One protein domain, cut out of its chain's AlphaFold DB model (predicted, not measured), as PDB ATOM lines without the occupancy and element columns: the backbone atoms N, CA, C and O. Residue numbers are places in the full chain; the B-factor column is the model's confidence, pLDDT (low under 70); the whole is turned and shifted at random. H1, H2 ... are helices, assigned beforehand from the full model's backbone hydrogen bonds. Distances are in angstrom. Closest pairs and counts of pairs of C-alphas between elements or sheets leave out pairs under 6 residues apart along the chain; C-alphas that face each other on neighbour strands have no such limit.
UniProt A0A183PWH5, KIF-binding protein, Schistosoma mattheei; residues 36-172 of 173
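Overview. This is residues 36 to 172 of the 173 residues of the protein "KIF-binding protein" of Schistosoma mattheei (UniProt A0A183PWH5). Look first for one very long helix, H5, whose first part packs on a flat slab of helices and whose far part, with the two residues after it, sticks out as a free arm at residues 148 to 172. In the slab H2, H3 and H4 lie side by side, the chain folding back at each link, and the short H1 sits by H2. The printed part has 137 residues, with five named helices in the order H1 to H5 and no named strand; the class is all helix. The whole is flat and only just extended, close to loose, with a radius of gyration of the C-alphas of 21.9 A and spans of 81 by 43 by 19 A.

Arrangement. Begin at H5, residues 123 to 170; with residues 126 to 147 alone it touches H4, residues 96 to 116. Their closest C-alphas are those of Cys 100 and Leu 140, 5.7 A apart, and this helical hairpin has a shallow tilt of 28 degrees, opposite ways. Next, H4 touches H3, residues 72 to 92, closest at the C-alphas of Ser 83 and Arg 106, 5.1 A apart; this hairpin has a shallow tilt of 10 degrees, opposite ways. H3, H4 and H5 form an up and down bundle, each helix running against the one before it. H3 and H5 are close but not clearly touching, with the closest C-alphas, those of Gln 80 and Leu 129, 7.8 A apart. Further out, H3 touches H2, residues 45 to 63, closest at the C-alphas of Tyr 45 and Phe 92, 5.1 A apart; this hairpin has a shallow tilt of 11 degrees, opposite ways. H1, residues 36 to 39, is close to H2 but not clearly touching it, at 6.8 A between the C-alphas of Leu 38 and Ile 51. H2 is apart from H4 and H5. Each O i to N i+4 pair is within hydrogen-bond range in H2, H4 and H5, against 15 of 17 in H3, and H1 is too short for such a pair.

Along the chain. Find C-alpha 123 at (109.408, 134.782, 188.323); from there H5 runs 69.8 A to C-alpha 170 at (133.485, 178.735, 139.790). H4 is 30.8 A long, H3 31.5 A and H2 25.9 A. Find H1 at C-alpha 36, (149.283, 133.789, 188.457).

Size, cuts and confidence. The two farthest C-alphas, those of Asn 70 and Ser 172, are 80.8 A apart. Without the free stretch, the body spans 42 by 38 by 18 A. The printed part has no cut, and no link is long. Look for pLDDT under 70 at residues 36 to 38 and 153 to 172; the mean of the printed part is 85.8.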
ATOM      1  N   TYR A  36     148.683 132.450 188.372       61.38
ATOM      2  CA  TYR A  36     149.283 133.789 188.457       61.38
ATOM      3  C   TYR A  36     148.629 134.798 187.501       61.38
ATOM      4  O   TYR A  36     148.444 135.964 187.856       61.38
ATOM      5  N   LYS A  37     148.210 134.351 186.312       60.44
ATOM      6  CA  LYS A  37     147.498 135.185 185.334       60.44
ATOM      7  C   LYS A  37     146.080 135.560 185.777       60.44
ATOM      8  O   LYS A  37     145.590 136.601 185.353       60.44
ATOM      9  N   LEU A  38     145.441 134.752 186.625       66.19
ATOM     10  CA  LEU A  38     144.123 135.028 187.213       66.19
ATOM     11  C   LEU A  38     144.195 135.922 188.461       66.19
ATOM     12  O   LEU A  38     143.225 136.610 188.764       66.19
ATOM     13  N   ILE A  39     145.331 135.936 189.167       71.56
ATOM     14  CA  ILE A  39     145.543 136.763 190.368       71.56
ATOM     15  C   ILE A  39     145.693 138.250 190.012       71.56
ATOM     16  O   ILE A  39     145.317 139.123 190.795       71.56
ATOM     17  N   ARG A  40     146.235 138.564 188.829       75.94
ATOM     18  CA  ARG A  40     146.460 139.951 188.403       75.94
ATOM     19  C   ARG A  40     145.295 140.468 187.547       75.94
ATOM     20  O   ARG A  40     144.956 139.826 186.554       75.94
ATOM     21  N   PRO A  41     144.724 141.650 187.850       79.06
ATOM     22  CA  PRO A  41     143.676 142.227 187.017       79.06
ATOM     23  C   PRO A  41     144.218 142.539 185.610       79.06
ATOM     24  O   PRO A  41     145.325 143.077 185.485       79.06
ATOM     25  N   PRO A  42     143.468 142.215 184.541       85.31
ATOM     26  CA  PRO A  42     143.912 142.485 183.183       85.31
ATOM     27  C   PRO A  42     143.922 143.991 182.910       85.31
ATOM     28  O   PRO A  42     142.940 144.687 183.158       85.31
ATOM     29  N   THR A  43     145.027 144.491 182.360       87.00
ATOM     30  CA  THR A  43     145.171 145.901 181.957       87.00
ATOM     31  C   THR A  43     145.007 146.090 180.451       87.00
ATOM     32  O   THR A  43     144.636 147.167 179.994       87.00
ATOM     33  N   ASN A  44     145.263 145.037 179.668       88.25
ATOM     34  CA  ASN A  44     145.319 145.091 178.211       88.25
ATOM     35  C   ASN A  44     144.391 144.033 177.602       88.25
ATOM     36  O   ASN A  44     144.163 142.971 178.192       88.25
ATOM     37  N   TYR A  45     143.935 144.277 176.370       89.25
ATOM     38  CA  TYR A  45     143.068 143.354 175.630       89.25
ATOM     39  C   TYR A  45     143.650 141.937 175.523       89.25
ATOM     40  O   TYR A  45     142.931 140.963 175.711       89.25
ATOM     41  N   GLU A  46     144.951 141.798 175.277       87.00
ATOM     42  CA  GLU A  46     145.611 140.490 175.147       87.00
ATOM     43  C   GLU A  46     145.527 139.671 176.440       87.00
ATOM     44  O   GLU A  46     145.167 138.491 176.424       87.00
ATOM     45  N   THR A  47     145.798 140.319 177.577       86.12
ATOM     46  CA  THR A  47     145.690 139.689 178.896       86.12
ATOM     47  C   THR A  47     144.245 139.330 179.229       86.12
ATOM     48  O   THR A  47     143.985 138.197 179.640       86.12
ATOM     49  N   ALA A  48     143.301 140.241 178.960       88.81
ATOM     50  CA  ALA A  48     141.873 140.026 179.179       88.81
ATOM     51  C   ALA A  48     141.334 138.879 178.315       88.81
ATOM     52  O   ALA A  48     140.643 138.002 178.819       88.81
ATOM     53  N   SER A  49     141.716 138.829 177.037       89.44
ATOM     54  CA  SER A  49     141.311 137.787 176.090       89.44
ATOM     55  C   SER A  49     141.787 136.400 176.527       89.44
ATOM     56  O   SER A  49     141.032 135.430 176.455       89.44
ATOM     57  N   GLY A  50     143.016 136.295 177.044       85.94
ATOM     58  CA  GLY A  50     143.527 135.043 177.604       85.94
ATOM     59  C   GLY A  50     142.670 134.530 178.764       85.94
ATOM     60  O   GLY A  50     142.249 133.375 178.746       85.94
ATOM     61  N   ILE A  51     142.368 135.402 179.729       87.50
ATOM     62  CA  ILE A  51     141.515 135.078 180.884       87.50
ATOM     63  C   ILE A  51     140.094 134.732 180.425       87.50
ATOM     64  O   ILE A  51     139.536 133.715 180.826       87.50
ATOM     65  N   PHE A  52     139.534 135.526 179.516       89.25
ATOM     66  CA  PHE A  52     138.201 135.327 178.961       89.25
ATOM     67  C   PHE A  52     138.046 133.956 178.288       89.25
ATOM     68  O   PHE A  52     137.053 133.268 178.510       89.25
ATOM     69  N   ARG A  53     139.046 133.508 177.516       89.19
ATOM     70  CA  ARG A  53     139.038 132.173 176.889       89.19
ATOM     71  C   ARG A  53     139.047 131.046 177.919       89.19
ATOM     72  O   ARG A  53     138.361 130.048 177.714       89.19
ATOM     73  N   ILE A  54     139.802 131.204 179.005       87.81
ATOM     74  CA  ILE A  54     139.835 130.229 180.104       87.81
ATOM     75  C   ILE A  54     138.462 130.163 180.775       87.81
ATOM     76  O   ILE A  54     137.906 129.074 180.894       87.81
ATOM     77  N   ILE A  55     137.885 131.320 181.122       89.88
ATOM     78  CA  ILE A  55     136.548 131.418 181.723       89.88
ATOM     79  C   ILE A  55     135.509 130.742 180.827       89.88
ATOM     80  O   ILE A  55     134.775 129.877 181.294       89.88
ATOM     81  N   LEU A  56     135.480 131.069 179.532       90.00
ATOM     82  CA  LEU A  56     134.539 130.451 178.598       90.00
ATOM     83  C   LEU A  56     134.718 128.934 178.512       90.00
ATOM     84  O   LEU A  56     133.727 128.217 178.515       90.00
ATOM     85  N   ASN A  57     135.953 128.436 178.464       89.75
ATOM     86  CA  ASN A  57     136.209 126.997 178.428       89.75
ATOM     87  C   ASN A  57     135.706 126.294 179.699       89.75
ATOM     88  O   ASN A  57     135.114 125.220 179.619       89.75
ATOM     89  N   CYS A  58     135.908 126.900 180.871       89.81
ATOM     90  CA  CYS A  58     135.383 126.385 182.134       89.81
ATOM     91  C   CYS A  58     133.850 126.390 182.156       89.81
ATOM     92  O   CYS A  58     133.252 125.375 182.506       89.81
ATOM     93  N   LEU A  59     133.219 127.485 181.723       91.69
ATOM     94  CA  LEU A  59     131.760 127.599 181.656       91.69
ATOM     95  C   LEU A  59     131.160 126.587 180.678       91.69
ATOM     96  O   LEU A  59     130.220 125.894 181.036       91.69
ATOM     97  N   MET A  60     131.747 126.418 179.492       88.44
ATOM     98  CA  MET A  60     131.289 125.421 178.516       88.44
ATOM     99  C   MET A  60     131.378 123.994 179.062       88.44
ATOM    100  O   MET A  60     130.488 123.185 178.828       88.44
ATOM    101  N   LYS A  61     132.441 123.673 179.811       90.00
ATOM    102  CA  LYS A  61     132.547 122.370 180.479       90.00
ATOM    103  C   LYS A  61     131.483 122.208 181.560       90.00
ATOM    104  O   LYS A  61     130.907 121.132 181.651       90.00
ATOM    105  N   ALA A  62     131.221 123.246 182.351       90.56
ATOM    106  CA  ALA A  62     130.203 123.218 183.396       90.56
ATOM    107  C   ALA A  62     128.785 123.071 182.817       90.56
ATOM    108  O   ALA A  62     128.011 122.263 183.318       90.56
ATOM    109  N   GLU A  63     128.469 123.765 181.723       87.69
ATOM    110  CA  GLU A  63     127.168 123.688 181.037       87.69
ATOM    111  C   GLU A  63     126.845 122.279 180.505       87.69
ATOM    112  O   GLU A  63     125.673 121.932 180.380       87.69
ATOM    113  N   ASN A  64     127.853 121.433 180.257       89.94
ATOM    114  CA  ASN A  64     127.628 120.028 179.896       89.94
ATOM    115  C   ASN A  64     127.078 119.187 181.062       89.94
ATOM    116  O   ASN A  64     126.433 118.169 180.823       89.94
ATOM    117  N   PHE A  65     127.351 119.582 182.310       91.38
ATOM    118  CA  PHE A  65     126.892 118.880 183.513       91.38
ATOM    119  C   PHE A  65     125.643 119.538 184.110       91.38
ATOM    120  O   PHE A  65     124.673 118.858 184.443       91.38
ATOM    121  N   TYR A  66     125.646 120.867 184.216       90.88
ATOM    122  CA  TYR A  66     124.541 121.653 184.759       90.88
ATOM    123  C   TYR A  66     123.586 122.053 183.637       90.88
ATOM    124  O   TYR A  66     123.682 123.135 183.059       90.88
ATOM    125  N   THR A  67     122.664 121.150 183.313       90.81
ATOM    126  CA  THR A  67     121.624 121.389 182.309       90.81
ATOM    127  C   THR A  67     120.378 122.006 182.944       90.81
ATOM    128  O   THR A  67     120.085 121.775 184.118       90.81
ATOM    129  N   LEU A  68     119.587 122.742 182.153       88.56
ATOM    130  CA  LEU A  68     118.333 123.352 182.624       88.56
ATOM    131  C   LEU A  68     117.305 122.327 183.137       88.56
ATOM    132  O   LEU A  68     116.450 122.687 183.939       88.56
ATOM    133  N   GLN A  69     117.397 121.068 182.695       87.44
ATOM    134  CA  GLN A  69     116.503 119.983 183.110       87.44
ATOM    135  C   GLN A  69     116.855 119.431 184.496       87.44
ATOM    136  O   GLN A  69     115.961 119.213 185.308       87.44
ATOM    137  N   ASN A  70     118.146 119.218 184.769       86.88
ATOM    138  CA  ASN A  70     118.595 118.561 186.000       86.88
ATOM    139  C   ASN A  70     118.924 119.568 187.107       86.88
ATOM    140  O   ASN A  70     118.592 119.352 188.269       86.88
ATOM    141  N   HIS A  71     119.572 120.676 186.742       89.94
ATOM    142  CA  HIS A  71     120.110 121.672 187.668       89.94
ATOM    143  C   HIS A  71     119.750 123.081 187.191       89.94
ATOM    144  O   HIS A  71     120.619 123.882 186.855       89.94
ATOM    145  N   CYS A  72     118.445 123.372 187.130       89.25
ATOM    146  CA  CYS A  72     117.919 124.592 186.515       89.25
ATOM    147  C   CYS A  72     118.557 125.873 187.078       89.25
ATOM    148  O   CYS A  72     119.093 126.678 186.321       89.25
ATOM    149  N   THR A  73     118.572 126.035 188.404       90.06
ATOM    150  CA  THR A  73     119.127 127.226 189.064       90.06
ATOM    151  C   THR A  73     120.611 127.428 188.752       90.06
ATOM    152  O   THR A  73     121.008 128.528 188.371       90.06
ATOM    153  N   ASP A  74     121.424 126.372 188.852       92.62
ATOM    154  CA  ASP A  74     122.867 126.449 188.588       92.62
ATOM    155  C   ASP A  74     123.150 126.718 187.106       92.62
ATOM    156  O   ASP A  74     123.996 127.545 186.770       92.62
ATOM    157  N   ALA A  75     122.386 126.086 186.210       93.25
ATOM    158  CA  ALA A  75     122.471 126.321 184.773       93.25
ATOM    159  C   ALA A  75     122.175 127.789 184.416       93.25
ATOM    160  O   ALA A  75     122.881 128.385 183.601       93.25
ATOM    161  N   ILE A  76     121.175 128.409 185.055       92.75
ATOM    162  CA  ILE A  76     120.872 129.832 184.848       92.75
ATOM    163  C   ILE A  76     122.028 130.715 185.333       92.75
ATOM    164  O   ILE A  76     122.418 131.646 184.625       92.75
ATOM    165  N   VAL A  77     122.597 130.420 186.507       93.06
ATOM    166  CA  VAL A  77     123.740 131.171 187.056       93.06
ATOM    167  C   VAL A  77     124.945 131.098 186.118       93.06
ATOM    168  O   VAL A  77     125.538 132.133 185.816       93.06
ATOM    169  N   LEU A  78     125.259 129.918 185.573       94.19
ATOM    170  CA  LEU A  78     126.347 129.758 184.601       94.19
ATOM    171  C   LEU A  78     126.139 130.621 183.353       94.19
ATOM    172  O   LEU A  78     127.085 131.238 182.858       94.19
ATOM    173  N   ILE A  79     124.903 130.715 182.860       93.44
ATOM    174  CA  ILE A  79     124.588 131.520 181.677       93.44
ATOM    175  C   ILE A  79     124.672 133.020 181.990       93.44
ATOM    176  O   ILE A  79     125.210 133.786 181.182       93.44
ATOM    177  N   GLN A  80     124.226 133.451 183.173       93.62
ATOM    178  CA  GLN A  80     124.429 134.823 183.645       93.62
ATOM    179  C   GLN A  80     125.920 135.152 183.777       93.62
ATOM    180  O   GLN A  80     126.363 136.204 183.318       93.62
ATOM    181  N   ASP A  81     126.731 134.251 184.329       94.69
ATOM    182  CA  ASP A  81     128.176 134.450 184.451       94.69
ATOM    183  C   ASP A  81     128.867 134.492 183.084       94.69
ATOM    184  O   ASP A  81     129.743 135.333 182.851       94.69
ATOM    185  N   ARG A  82     128.404 133.684 182.124       93.69
ATOM    186  CA  ARG A  82     128.843 133.769 180.727       93.69
ATOM    187  C   ARG A  82     128.492 135.120 180.107       93.69
ATOM    188  O   ARG A  82     129.344 135.735 179.463       93.69
ATOM    189  N   SER A  83     127.280 135.627 180.332       94.94
ATOM    190  CA  SER A  83     126.873 136.965 179.883       94.94
ATOM    191  C   SER A  83     127.729 138.072 180.515       94.94
ATOM    192  O   SER A  83     128.235 138.945 179.799       94.94
ATOM    193  N   LYS A  84     127.978 138.012 181.830       94.25
ATOM    194  CA  LYS A  84     128.860 138.951 182.545       94.25
ATOM    195  C   LYS A  84     130.281 138.927 181.989       94.25
ATOM    196  O   LYS A  84     130.862 139.994 181.800       94.25
ATOM    197  N   ALA A  85     130.825 137.753 181.669       93.81
ATOM    198  CA  ALA A  85     132.152 137.637 181.072       93.81
ATOM    199  C   ALA A  85     132.241 138.408 179.743       93.81
ATOM    200  O   ALA A  85     133.193 139.161 179.532       93.81
ATOM    201  N   TYR A  86     131.230 138.294 178.871       95.00
ATOM    202  CA  TYR A  86     131.174 139.089 177.637       95.00
ATOM    203  C   TYR A  86     131.060 140.590 177.921       95.00
ATOM    204  O   TYR A  86     131.720 141.375 177.245       95.00
ATOM    205  N   ARG A  87     130.263 140.997 178.921       94.62
ATOM    206  CA  ARG A  87     130.141 142.409 179.325       94.62
ATOM    207  C   ARG A  87     131.475 142.990 179.787       94.62
ATOM    208  O   ARG A  87     131.796 144.119 179.452       94.62
ATOM    209  N   LEU A  88     132.248 142.236 180.562       92.88
ATOM    210  CA  LEU A  88     133.560 142.688 181.028       92.88
ATOM    211  C   LEU A  88     134.568 142.750 179.875       92.88
ATOM    212  O   LEU A  88     135.363 143.683 179.803       92.88
ATOM    213  N   MET A  89     134.505 141.798 178.941       92.69
ATOM    214  CA  MET A  89     135.398 141.766 177.782       92.69
ATOM    215  C   MET A  89     135.166 142.944 176.822       92.69
ATOM    216  O   MET A  89     136.127 143.438 176.230       92.69
ATOM    217  N   THR A  90     133.928 143.435 176.686       93.25
ATOM    218  CA  THR A  90     133.625 144.551 175.770       93.25
ATOM    219  C   THR A  90     134.336 145.847 176.156       93.25
ATOM    220  O   THR A  90     134.670 146.624 175.267       93.25
ATOM    221  N   VAL A  91     134.650 146.049 177.443       91.31
ATOM    222  CA  VAL A  91     135.394 147.221 177.944       91.31
ATOM    223  C   VAL A  91     136.819 147.279 177.385       91.31
ATOM    224  O   VAL A  91     137.357 148.361 177.164       91.31
ATOM    225  N   PHE A  92     137.432 146.122 177.128       91.81
ATOM    226  CA  PHE A  92     138.791 146.038 176.587       91.81
ATOM    227  C   PHE A  92     138.837 146.089 175.058       91.81
ATOM    228  O   PHE A  92     139.904 146.304 174.480       91.81
ATOM    229  N   GLU A  93     137.711 145.846 174.388       92.38
ATOM    230  CA  GLU A  93     137.626 145.844 172.932       92.38
ATOM    231  C   GLU A  93     137.511 147.282 172.419       92.38
ATOM    232  O   GLU A  93     136.666 148.043 172.872       92.38
ATOM    233  N   LYS A  94     138.345 147.666 171.451       91.50
ATOM    234  CA  LYS A  94     138.318 149.023 170.876       91.50
ATOM    235  C   LYS A  94     137.381 149.117 169.677       91.50
ATOM    236  O   LYS A  94     136.855 150.185 169.387       91.50
ATOM    237  N   ASN A  95     137.187 148.012 168.959       92.00
ATOM    238  CA  ASN A  95     136.386 148.000 167.746       92.00
ATOM    239  C   ASN A  95     134.888 147.897 168.076       92.00
ATOM    240  O   ASN A  95     134.419 146.864 168.557       92.00
ATOM    241  N   ILE A  96     134.127 148.941 167.736       92.31
ATOM    242  CA  ILE A  96     132.678 149.031 167.981       92.31
ATOM    243  C   ILE A  96     131.917 147.855 167.346       92.31
ATOM    244  O   ILE A  96     131.027 147.288 167.976       92.31
ATOM    245  N   ASN A  97     132.293 147.405 166.145       90.81
ATOM    246  CA  ASN A  97     131.645 146.256 165.503       90.81
ATOM    247  C   ASN A  97     131.847 144.964 166.306       90.81
ATOM    248  O   ASN A  97     130.920 144.164 166.451       90.81
ATOM    249  N   ARG A  98     133.041 144.763 166.877       92.94
ATOM    250  CA  ARG A  98     133.310 143.608 167.745       92.94
ATOM    251  C   ARG A  98     132.557 143.707 169.066       92.94
ATOM    252  O   ARG A  98     132.001 142.697 169.498       92.94
ATOM    253  N   GLN A  99     132.461 144.900 169.654       94.44
ATOM    254  CA  GLN A  99     131.616 145.131 170.828       94.44
ATOM    255  C   GLN A  99     130.150 144.773 170.526       94.44
ATOM    256  O   GLN A  99     129.547 143.998 171.267       94.44
ATOM    257  N   CYS A 100     129.600 145.227 169.393       93.75
ATOM    258  CA  CYS A 100     128.249 144.867 168.947       93.75
ATOM    259  C   CYS A 100     128.055 143.347 168.854       93.75
ATOM    260  O   CYS A 100     127.060 142.821 169.353       93.75
ATOM    261  N   CYS A 101     129.009 142.622 168.263       93.88
ATOM    262  CA  CYS A 101     128.961 141.160 168.185       93.88
ATOM    263  C   CYS A 101     128.964 140.494 169.571       93.88
ATOM    264  O   CYS A 101     128.233 139.527 169.783       93.88
ATOM    265  N   MET A 102     129.755 141.000 170.520       94.31
ATOM    266  CA  MET A 102     129.774 140.486 171.895       94.31
ATOM    267  C   MET A 102     128.438 140.727 172.612       94.31
ATOM    268  O   MET A 102     127.898 139.800 173.213       94.31
ATOM    269  N   HIS A 103     127.860 141.929 172.501       94.56
ATOM    270  CA  HIS A 103     126.543 142.231 173.077       94.56
ATOM    271  C   HIS A 103     125.420 141.422 172.418       94.56
ATOM    272  O   HIS A 103     124.533 140.939 173.117       94.56
ATOM    273  N   LYS A 104     125.493 141.179 171.103       93.50
ATOM    274  CA  LYS A 104     124.549 140.297 170.406       93.50
ATOM    275  C   LYS A 104     124.588 138.868 170.957       93.50
ATOM    276  O   LYS A 104     123.542 138.324 171.278       93.50
ATOM    277  N   ARG A 105     125.782 138.302 171.179       94.62
ATOM    278  CA  ARG A 105     125.916 136.976 171.812       94.62
ATOM    279  C   ARG A 105     125.279 136.928 173.201       94.62
ATOM    280  O   ARG A 105     124.626 135.943 173.523       94.62
ATOM    281  N   ARG A 106     125.442 137.981 174.015       95.50
ATOM    282  CA  ARG A 106     124.771 138.081 175.327       95.50
ATOM    283  C   ARG A 106     123.253 138.023 175.185       95.50
ATOM    284  O   ARG A 106     122.616 137.241 175.879       95.50
ATOM    285  N   ILE A 107     122.701 138.816 174.268       94.44
ATOM    286  CA  ILE A 107     121.261 138.871 173.991       94.44
ATOM    287  C   ILE A 107     120.736 137.496 173.578       94.44
ATOM    288  O   ILE A 107     119.754 137.030 174.145       94.44
ATOM    289  N   ASP A 108     121.414 136.830 172.642       94.25
ATOM    290  CA  ASP A 108     120.998 135.520 172.137       94.25
ATOM    291  C   ASP A 108     120.976 134.466 173.262       94.25
ATOM    292  O   ASP A 108     120.012 133.712 173.392       94.25
ATOM    293  N   MET A 109     121.999 134.447 174.128       92.88
ATOM    294  CA  MET A 109     122.065 133.525 175.271       92.88
ATOM    295  C   MET A 109     120.974 133.799 176.315       92.88
ATOM    296  O   MET A 109     120.310 132.862 176.756       92.88
ATOM    297  N   LEU A 110     120.771 135.065 176.700       93.75
ATOM    298  CA  LEU A 110     119.776 135.447 177.710       93.75
ATOM    299  C   LEU A 110     118.343 135.192 177.221       93.75
ATOM    300  O   LEU A 110     117.528 134.653 177.970       93.75
ATOM    301  N   ASN A 111     118.051 135.510 175.955       92.75
ATOM    302  CA  ASN A 111     116.753 135.225 175.341       92.75
ATOM    303  C   ASN A 111     116.455 133.727 175.294       92.75
ATOM    304  O   ASN A 111     115.331 133.319 175.576       92.75
ATOM    305  N   ASN A 112     117.455 132.906 174.964       92.38
ATOM    306  CA  ASN A 112     117.276 131.460 174.896       92.38
ATOM    307  C   ASN A 112     116.865 130.868 176.254       92.38
ATOM    308  O   ASN A 112     115.955 130.048 176.316       92.38
ATOM    309  N   VAL A 113     117.492 131.313 177.346       92.81
ATOM    310  CA  VAL A 113     117.132 130.854 178.699       92.81
ATOM    311  C   VAL A 113     115.747 131.338 179.099       92.81
ATOM    312  O   VAL A 113     114.944 130.546 179.583       92.81
ATOM    313  N   LEU A 114     115.442 132.616 178.863       91.62
ATOM    314  CA  LEU A 114     114.128 133.181 179.174       91.62
ATOM    315  C   LEU A 114     112.987 132.431 178.478       91.62
ATOM    316  O   LEU A 114     111.946 132.227 179.091       91.62
ATOM    317  N   GLY A 115     113.189 131.988 177.233       89.88
ATOM    318  CA  GLY A 115     112.189 131.215 176.490       89.88
ATOM    319  C   GLY A 115     111.974 129.786 177.003       89.88
ATOM    320  O   GLY A 115     110.951 129.185 176.695       89.88
ATOM    321  N   GLN A 116     112.919 129.237 177.770       91.44
ATOM    322  CA  GLN A 116     112.845 127.873 178.307       91.44
ATOM    323  C   GLN A 116     112.333 127.821 179.753       91.44
ATOM    324  O   GLN A 116     111.901 126.764 180.212       91.44
ATOM    325  N   LEU A 117     112.396 128.935 180.486       90.31
ATOM    326  CA  LEU A 117     111.976 128.993 181.883       90.31
ATOM    327  C   LEU A 117     110.464 129.161 182.017       90.31
ATOM    328  O   LEU A 117     109.851 129.969 181.326       90.31
ATOM    329  N   ASN A 118     109.876 128.455 182.988       88.38
ATOM    330  CA  ASN A 118     108.495 128.695 183.391       88.38
ATOM    331  C   ASN A 118     108.413 129.978 184.256       88.38
ATOM    332  O   ASN A 118     108.975 129.987 185.361       88.38
ATOM    333  N   PRO A 119     107.711 131.039 183.806       86.88
ATOM    334  CA  PRO A 119     107.617 132.307 184.528       86.88
ATOM    335  C   PRO A 119     106.978 132.198 185.913       86.88
ATOM    336  O   PRO A 119     107.332 132.984 186.789       86.88
ATOM    337  N   ASP A 120     106.085 131.234 186.135       88.75
ATOM    338  CA  ASP A 120     105.350 131.115 187.400       88.75
ATOM    339  C   ASP A 120     106.243 130.595 188.530       88.75
ATOM    340  O   ASP A 120     106.142 131.037 189.674       88.75
ATOM    341  N   HIS A 121     107.168 129.685 188.206       89.25
ATOM    342  CA  HIS A 121     108.076 129.100 189.191       89.25
ATOM    343  C   HIS A 121     109.351 129.932 189.387       89.25
ATOM    344  O   HIS A 121     109.867 130.029 190.499       89.25
ATOM    345  N   TYR A 122     109.834 130.580 188.323       91.38
ATOM    346  CA  TYR A 122     111.103 131.315 188.314       91.38
ATOM    347  C   TYR A 122     110.928 132.829 188.147       91.38
ATOM    348  O   TYR A 122     111.836 133.510 187.672       91.38
ATOM    349  N   LEU A 123     109.787 133.384 188.564       92.94
ATOM    350  CA  LEU A 123     109.408 134.782 188.323       92.94
ATOM    351  C   LEU A 123     110.519 135.791 188.640       92.94
ATOM    352  O   LEU A 123     110.783 136.704 187.855       92.94
ATOM    353  N   HIS A 124     111.182 135.638 189.789       92.44
ATOM    354  CA  HIS A 124     112.258 136.542 190.197       92.44
ATOM    355  C   HIS A 124     113.464 136.470 189.248       92.44
ATOM    356  O   HIS A 124     113.988 137.500 188.823       92.44
ATOM    357  N   VAL A 125     113.848 135.257 188.856       92.81
ATOM    358  CA  VAL A 125     114.962 135.011 187.937       92.81
ATOM    359  C   VAL A 125     114.629 135.527 186.538       92.81
ATOM    360  O   VAL A 125     115.448 136.211 185.930       92.81
ATOM    361  N   CYS A 126     113.405 135.304 186.053       94.25
ATOM    362  CA  CYS A 126     112.941 135.844 184.775       94.25
ATOM    363  C   CYS A 126     112.990 137.378 184.751       94.25
ATOM    364  O   CYS A 126     113.430 137.967 183.764       94.25
ATOM    365  N   ARG A 127     112.603 138.043 185.848       94.81
ATOM    366  CA  ARG A 127     112.745 139.504 185.975       94.81
ATOM    367  C   ARG A 127     114.208 139.921 185.892       94.81
ATOM    368  O   ARG A 127     114.534 140.787 185.088       94.81
ATOM    369  N   GLN A 128     115.089 139.284 186.663       94.81
ATOM    370  CA  GLN A 128     116.522 139.587 186.649       94.81
ATOM    371  C   GLN A 128     117.139 139.415 185.251       94.81
ATOM    372  O   GLN A 128     117.831 140.309 184.769       94.81
ATOM    373  N   LEU A 129     116.844 138.302 184.576       93.62
ATOM    374  CA  LEU A 129     117.307 138.039 183.212       93.62
ATOM    375  C   LEU A 129     116.768 139.071 182.216       93.62
ATOM    376  O   LEU A 129     117.497 139.505 181.329       93.62
ATOM    377  N   THR A 130     115.519 139.510 182.384       93.88
ATOM    378  CA  THR A 130     114.904 140.540 181.536       93.88
ATOM    379  C   THR A 130     115.571 141.903 181.735       93.88
ATOM    380  O   THR A 130     115.818 142.609 180.758       93.88
ATOM    381  N   PHE A 131     115.921 142.272 182.973       96.06
ATOM    382  CA  PHE A 131     116.701 143.484 183.247       96.06
ATOM    383  C   PHE A 131     118.080 143.429 182.583       96.06
ATOM    384  O   PHE A 131     118.475 144.380 181.908       96.06
ATOM    385  N   GLU A 132     118.789 142.307 182.717       94.56
ATOM    386  CA  GLU A 132     120.104 142.142 182.094       94.56
ATOM    387  C   GLU A 132     120.025 142.167 180.556       94.56
ATOM    388  O   GLU A 132     120.865 142.774 179.884       94.56
ATOM    389  N   LEU A 133     118.984 141.555 179.986       94.00
ATOM    390  CA  LEU A 133     118.699 141.590 178.554       94.00
ATOM    391  C   LEU A 133     118.443 143.024 178.070       94.00
ATOM    392  O   LEU A 133     119.000 143.439 177.052       94.00
ATOM    393  N   ALA A 134     117.631 143.792 178.800       95.44
ATOM    394  CA  ALA A 134     117.339 145.185 178.477       95.44
ATOM    395  C   ALA A 134     118.607 146.057 178.520       95.44
ATOM    396  O   ALA A 134     118.824 146.863 177.613       95.44
ATOM    397  N   GLU A 135     119.489 145.852 179.505       95.94
ATOM    398  CA  GLU A 135     120.808 146.500 179.572       95.94
ATOM    399  C   GLU A 135     121.663 146.157 178.335       95.94
ATOM    400  O   GLU A 135     122.254 147.036 177.697       95.94
ATOM    401  N   ALA A 136     121.709 144.878 177.945       93.50
ATOM    402  CA  ALA A 136     122.459 144.427 176.774       93.50
ATOM    403  C   ALA A 136     121.904 145.001 175.454       93.50
ATOM    404  O   ALA A 136     122.678 145.387 174.575       93.50
ATOM    405  N   LEU A 137     120.580 145.107 175.317       94.75
ATOM    406  CA  LEU A 137     119.921 145.725 174.163       94.75
ATOM    407  C   LEU A 137     120.151 147.239 174.108       94.75
ATOM    408  O   LEU A 137     120.447 147.771 173.038       94.75
ATOM    409  N   GLY A 138     120.058 147.928 175.250       95.12
ATOM    410  CA  GLY A 138     120.322 149.363 175.351       95.12
ATOM    411  C   GLY A 138     121.755 149.703 174.946       95.12
ATOM    412  O   GLY A 138     121.971 150.540 174.072       95.12
ATOM    413  N   THR A 139     122.729 148.968 175.488       95.06
ATOM    414  CA  THR A 139     124.143 149.119 175.108       95.06
ATOM    415  C   THR A 139     124.378 148.831 173.623       95.06
ATOM    416  O   THR A 139     125.046 149.613 172.951       95.06
ATOM    417  N   LEU A 140     123.782 147.771 173.061       94.12
ATOM    418  CA  LEU A 140     123.884 147.477 171.627       94.12
ATOM    419  C   LEU A 140     123.297 148.597 170.753       94.12
ATOM    420  O   LEU A 140     123.889 148.956 169.732       94.12
ATOM    421  N   ARG A 141     122.140 149.150 171.134       93.94
ATOM    422  CA  ARG A 141     121.518 150.289 170.446       93.94
ATOM    423  C   ARG A 141     122.461 151.491 170.437       93.94
ATOM    424  O   ARG A 141     122.661 152.088 169.383       93.94
ATOM    425  N   ASP A 142     123.054 151.818 171.579       94.94
ATOM    426  CA  ASP A 142     123.938 152.977 171.711       94.94
ATOM    427  C   ASP A 142     125.227 152.800 170.889       94.94
ATOM    428  O   ASP A 142     125.681 153.742 170.240       94.94
ATOM    429  N   LEU A 143     125.780 151.583 170.829       93.12
ATOM    430  CA  LEU A 143     126.919 151.261 169.959       93.12
ATOM    431  C   LEU A 143     126.576 151.388 168.472       93.12
ATOM    432  O   LEU A 143     127.345 151.969 167.708       93.12
ATOM    433  N   LYS A 144     125.408 150.888 168.052       90.38
ATOM    434  CA  LYS A 144     124.940 151.053 166.669       90.38
ATOM    435  C   LYS A 144     124.704 152.516 166.312       90.38
ATOM    436  O   LYS A 144     124.975 152.899 165.180       90.38
ATOM    437  N   ARG A 145     124.232 153.325 167.263       91.88
ATOM    438  CA  ARG A 145     124.075 154.767 167.065       91.88
ATOM    439  C   ARG A 145     125.417 155.443 166.803       91.88
ATOM    440  O   ARG A 145     125.532 156.142 165.809       91.88
ATOM    441  N   LYS A 146     126.441 155.148 167.609       92.06
ATOM    442  CA  LYS A 146     127.806 155.663 167.387       92.06
ATOM    443  C   LYS A 146     128.339 155.309 165.998       92.06
ATOM    444  O   LYS A 146     128.879 156.169 165.318       92.06
ATOM    445  N   LEU A 147     128.130 154.064 165.565       89.44
ATOM    446  CA  LEU A 147     128.541 153.617 164.234       89.44
ATOM    447  C   LEU A 147     127.816 154.383 163.112       89.44
ATOM    448  O   LEU A 147     128.429 154.739 162.110       89.44
ATOM    449  N   LEU A 148     126.514 154.636 163.273       87.12
ATOM    450  CA  LEU A 148     125.727 155.427 162.323       87.12
ATOM    451  C   LEU A 148     126.191 156.883 162.272       87.12
ATOM    452  O   LEU A 148     126.304 157.436 161.181       87.12
ATOM    453  N   ASP A 149     126.478 157.477 163.430       88.31
ATOM    454  CA  ASP A 149     126.966 158.848 163.512       88.31
ATOM    455  C   ASP A 149     128.302 158.965 162.764       88.31
ATOM    456  O   ASP A 149     128.408 159.792 161.864       88.31
ATOM    457  N   GLU A 150     129.289 158.100 163.041       82.31
ATOM    458  CA  GLU A 150     130.593 158.081 162.345       82.31
ATOM    459  C   GLU A 150     130.450 158.050 160.814       82.31
ATOM    460  O   GLU A 150     131.122 158.796 160.096       82.31
ATOM    461  N   VAL A 151     129.530 157.226 160.312       77.38
ATOM    462  CA  VAL A 151     129.229 157.124 158.883       77.38
ATOM    463  C   VAL A 151     128.558 158.404 158.364       77.38
ATOM    464  O   VAL A 151     128.947 158.920 157.316       77.38
ATOM    465  N   GLY A 152     127.594 158.959 159.103       72.50
ATOM    466  CA  GLY A 152     126.911 160.212 158.764       72.50
ATOM    467  C   GLY A 152     127.854 161.418 158.687       72.50
ATOM    468  O   GLY A 152     127.797 162.176 157.719       72.50
ATOM    469  N   TRP A 153     128.778 161.557 159.646       61.94
ATOM    470  CA  TRP A 153     129.816 162.597 159.636       61.94
ATOM    471  C   TRP A 153     130.730 162.478 158.418       61.94
ATOM    472  O   TRP A 153     131.071 163.491 157.808       61.94
ATOM    473  N   MET A 154     131.090 161.255 158.020       60.69
ATOM    474  CA  MET A 154     131.911 161.032 156.831       60.69
ATOM    475  C   MET A 154     131.195 161.506 155.559       60.69
ATOM    476  O   MET A 154     131.804 162.178 154.729       60.69
ATOM    477  N   TYR A 155     129.892 161.241 155.430       62.75
ATOM    478  CA  TYR A 155     129.097 161.758 154.312       62.75
ATOM    479  C   TYR A 155     128.980 163.288 154.329       62.75
ATOM    480  O   TYR A 155     129.149 163.907 153.278       62.75
ATOM    481  N   CYS A 156     128.776 163.914 155.493       58.91
ATOM    482  CA  CYS A 156     128.779 165.376 155.613       58.91
ATOM    483  C   CYS A 156     130.124 165.980 155.180       58.91
ATOM    484  O   CYS A 156     130.138 166.823 154.288       58.91
ATOM    485  N   LEU A 157     131.250 165.474 155.696       58.69
ATOM    486  CA  LEU A 157     132.592 165.949 155.336       58.69
ATOM    487  C   LEU A 157     132.897 165.790 153.843       58.69
ATOM    488  O   LEU A 157     133.491 166.683 153.243       58.69
ATOM    489  N   ILE A 158     132.466 164.687 153.226       64.00
ATOM    490  CA  ILE A 158     132.615 164.483 151.782       64.00
ATOM    491  C   ILE A 158     131.782 165.518 151.019       64.00
ATOM    492  O   ILE A 158     132.305 166.183 150.126       64.00
ATOM    493  N   THR A 159     130.507 165.707 151.370       65.06
ATOM    494  CA  THR A 159     129.662 166.701 150.687       65.06
ATOM    495  C   THR A 159     130.160 168.134 150.876       65.06
ATOM    496  O   THR A 159     130.101 168.920 149.931       65.06
ATOM    497  N   ASP A 160     130.709 168.468 152.042       62.72
ATOM    498  CA  ASP A 160     131.293 169.780 152.309       62.72
ATOM    499  C   ASP A 160     132.620 169.969 151.559       62.72
ATOM    500  O   ASP A 160     132.827 171.017 150.948       62.72
ATOM    501  N   PHE A 161     133.470 168.940 151.476       63.84
ATOM    502  CA  PHE A 161     134.688 168.962 150.657       63.84
ATOM    503  C   PHE A 161     134.381 169.135 149.159       63.84
ATOM    504  O   PHE A 161     135.035 169.927 148.477       63.84
ATOM    505  N   PHE A 162     133.357 168.454 148.637       56.88
ATOM    506  CA  PHE A 162     132.912 168.635 147.250       56.88
ATOM    507  C   PHE A 162     132.311 170.028 147.008       56.88
ATOM    508  O   PHE A 162     132.616 170.648 145.990       56.88
ATOM    509  N   LYS A 163     131.516 170.568 147.943       60.28
ATOM    510  CA  LYS A 163     130.958 171.931 147.840       60.28
ATOM    511  C   LYS A 163     132.032 173.017 147.880       60.28
ATOM    512  O   LYS A 163     131.920 174.000 147.149       60.28
ATOM    513  N   ILE A 164     133.058 172.854 148.717       64.94
ATOM    514  CA  ILE A 164     134.192 173.786 148.794       64.94
ATOM    515  C   ILE A 164     134.986 173.762 147.481       64.94
ATOM    516  O   ILE A 164     135.277 174.821 146.929       64.94
ATOM    517  N   ASN A 165     135.276 172.578 146.934       57.06
ATOM    518  CA  ASN A 165     136.014 172.466 145.674       57.06
ATOM    519  C   ASN A 165     135.232 172.990 144.460       57.06
ATOM    520  O   ASN A 165     135.829 173.638 143.607       57.06
ATOM    521  N   LEU A 166     133.911 172.790 144.395       58.66
ATOM    522  CA  LEU A 166     133.077 173.360 143.327       58.66
ATOM    523  C   LEU A 166     133.054 174.898 143.370       58.66
ATOM    524  O   LEU A 166     133.284 175.537 142.348       58.66
ATOM    525  N   LYS A 167     132.902 175.502 144.559       58.28
ATOM    526  CA  LYS A 167     132.970 176.968 144.718       58.28
ATOM    527  C   LYS A 167     134.311 177.569 144.289       58.28
ATOM    528  O   LYS A 167     134.335 178.682 143.777       58.28
ATOM    529  N   ASN A 168     135.417 176.857 144.498       57.50
ATOM    530  CA  ASN A 168     136.746 177.325 144.091       57.50
ATOM    531  C   ASN A 168     136.969 177.243 142.571       57.50
ATOM    532  O   ASN A 168     137.745 178.026 142.033       57.50
ATOM    533  N   ILE A 169     136.283 176.329 141.877       56.81
ATOM    534  CA  ILE A 169     136.333 176.211 140.413       56.81
ATOM    535  C   ILE A 169     135.535 177.348 139.758       56.81
ATOM    536  O   ILE A 169     136.030 177.968 138.815       56.81
ATOM    537  N   ASP A 170     134.359 177.671 140.305       56.91
ATOM    538  CA  ASP A 170     133.485 178.735 139.790       56.91
ATOM    539  C   ASP A 170     134.067 180.149 139.990       56.91
ATOM    540  O   ASP A 170     133.783 181.040 139.198       56.91
ATOM    541  N   ASN A 171     134.928 180.352 140.995       55.59
ATOM    542  CA  ASN A 171     135.612 181.629 141.269       55.59
ATOM    543  C   ASN A 171     136.943 181.824 140.504       55.59
ATOM    544  O   ASN A 171     137.638 182.808 140.753       55.59
ATOM    545  N   SER A 172     137.335 180.893 139.621       53.94
ATOM    546  CA  SER A 172     138.581 180.982 138.826       53.94
ATOM    547  C   SER A 172     138.370 181.295 137.333       53.94
ATOM    548  O   SER A 172     139.313 181.198 136.545       53.94
TER     549      SER A 172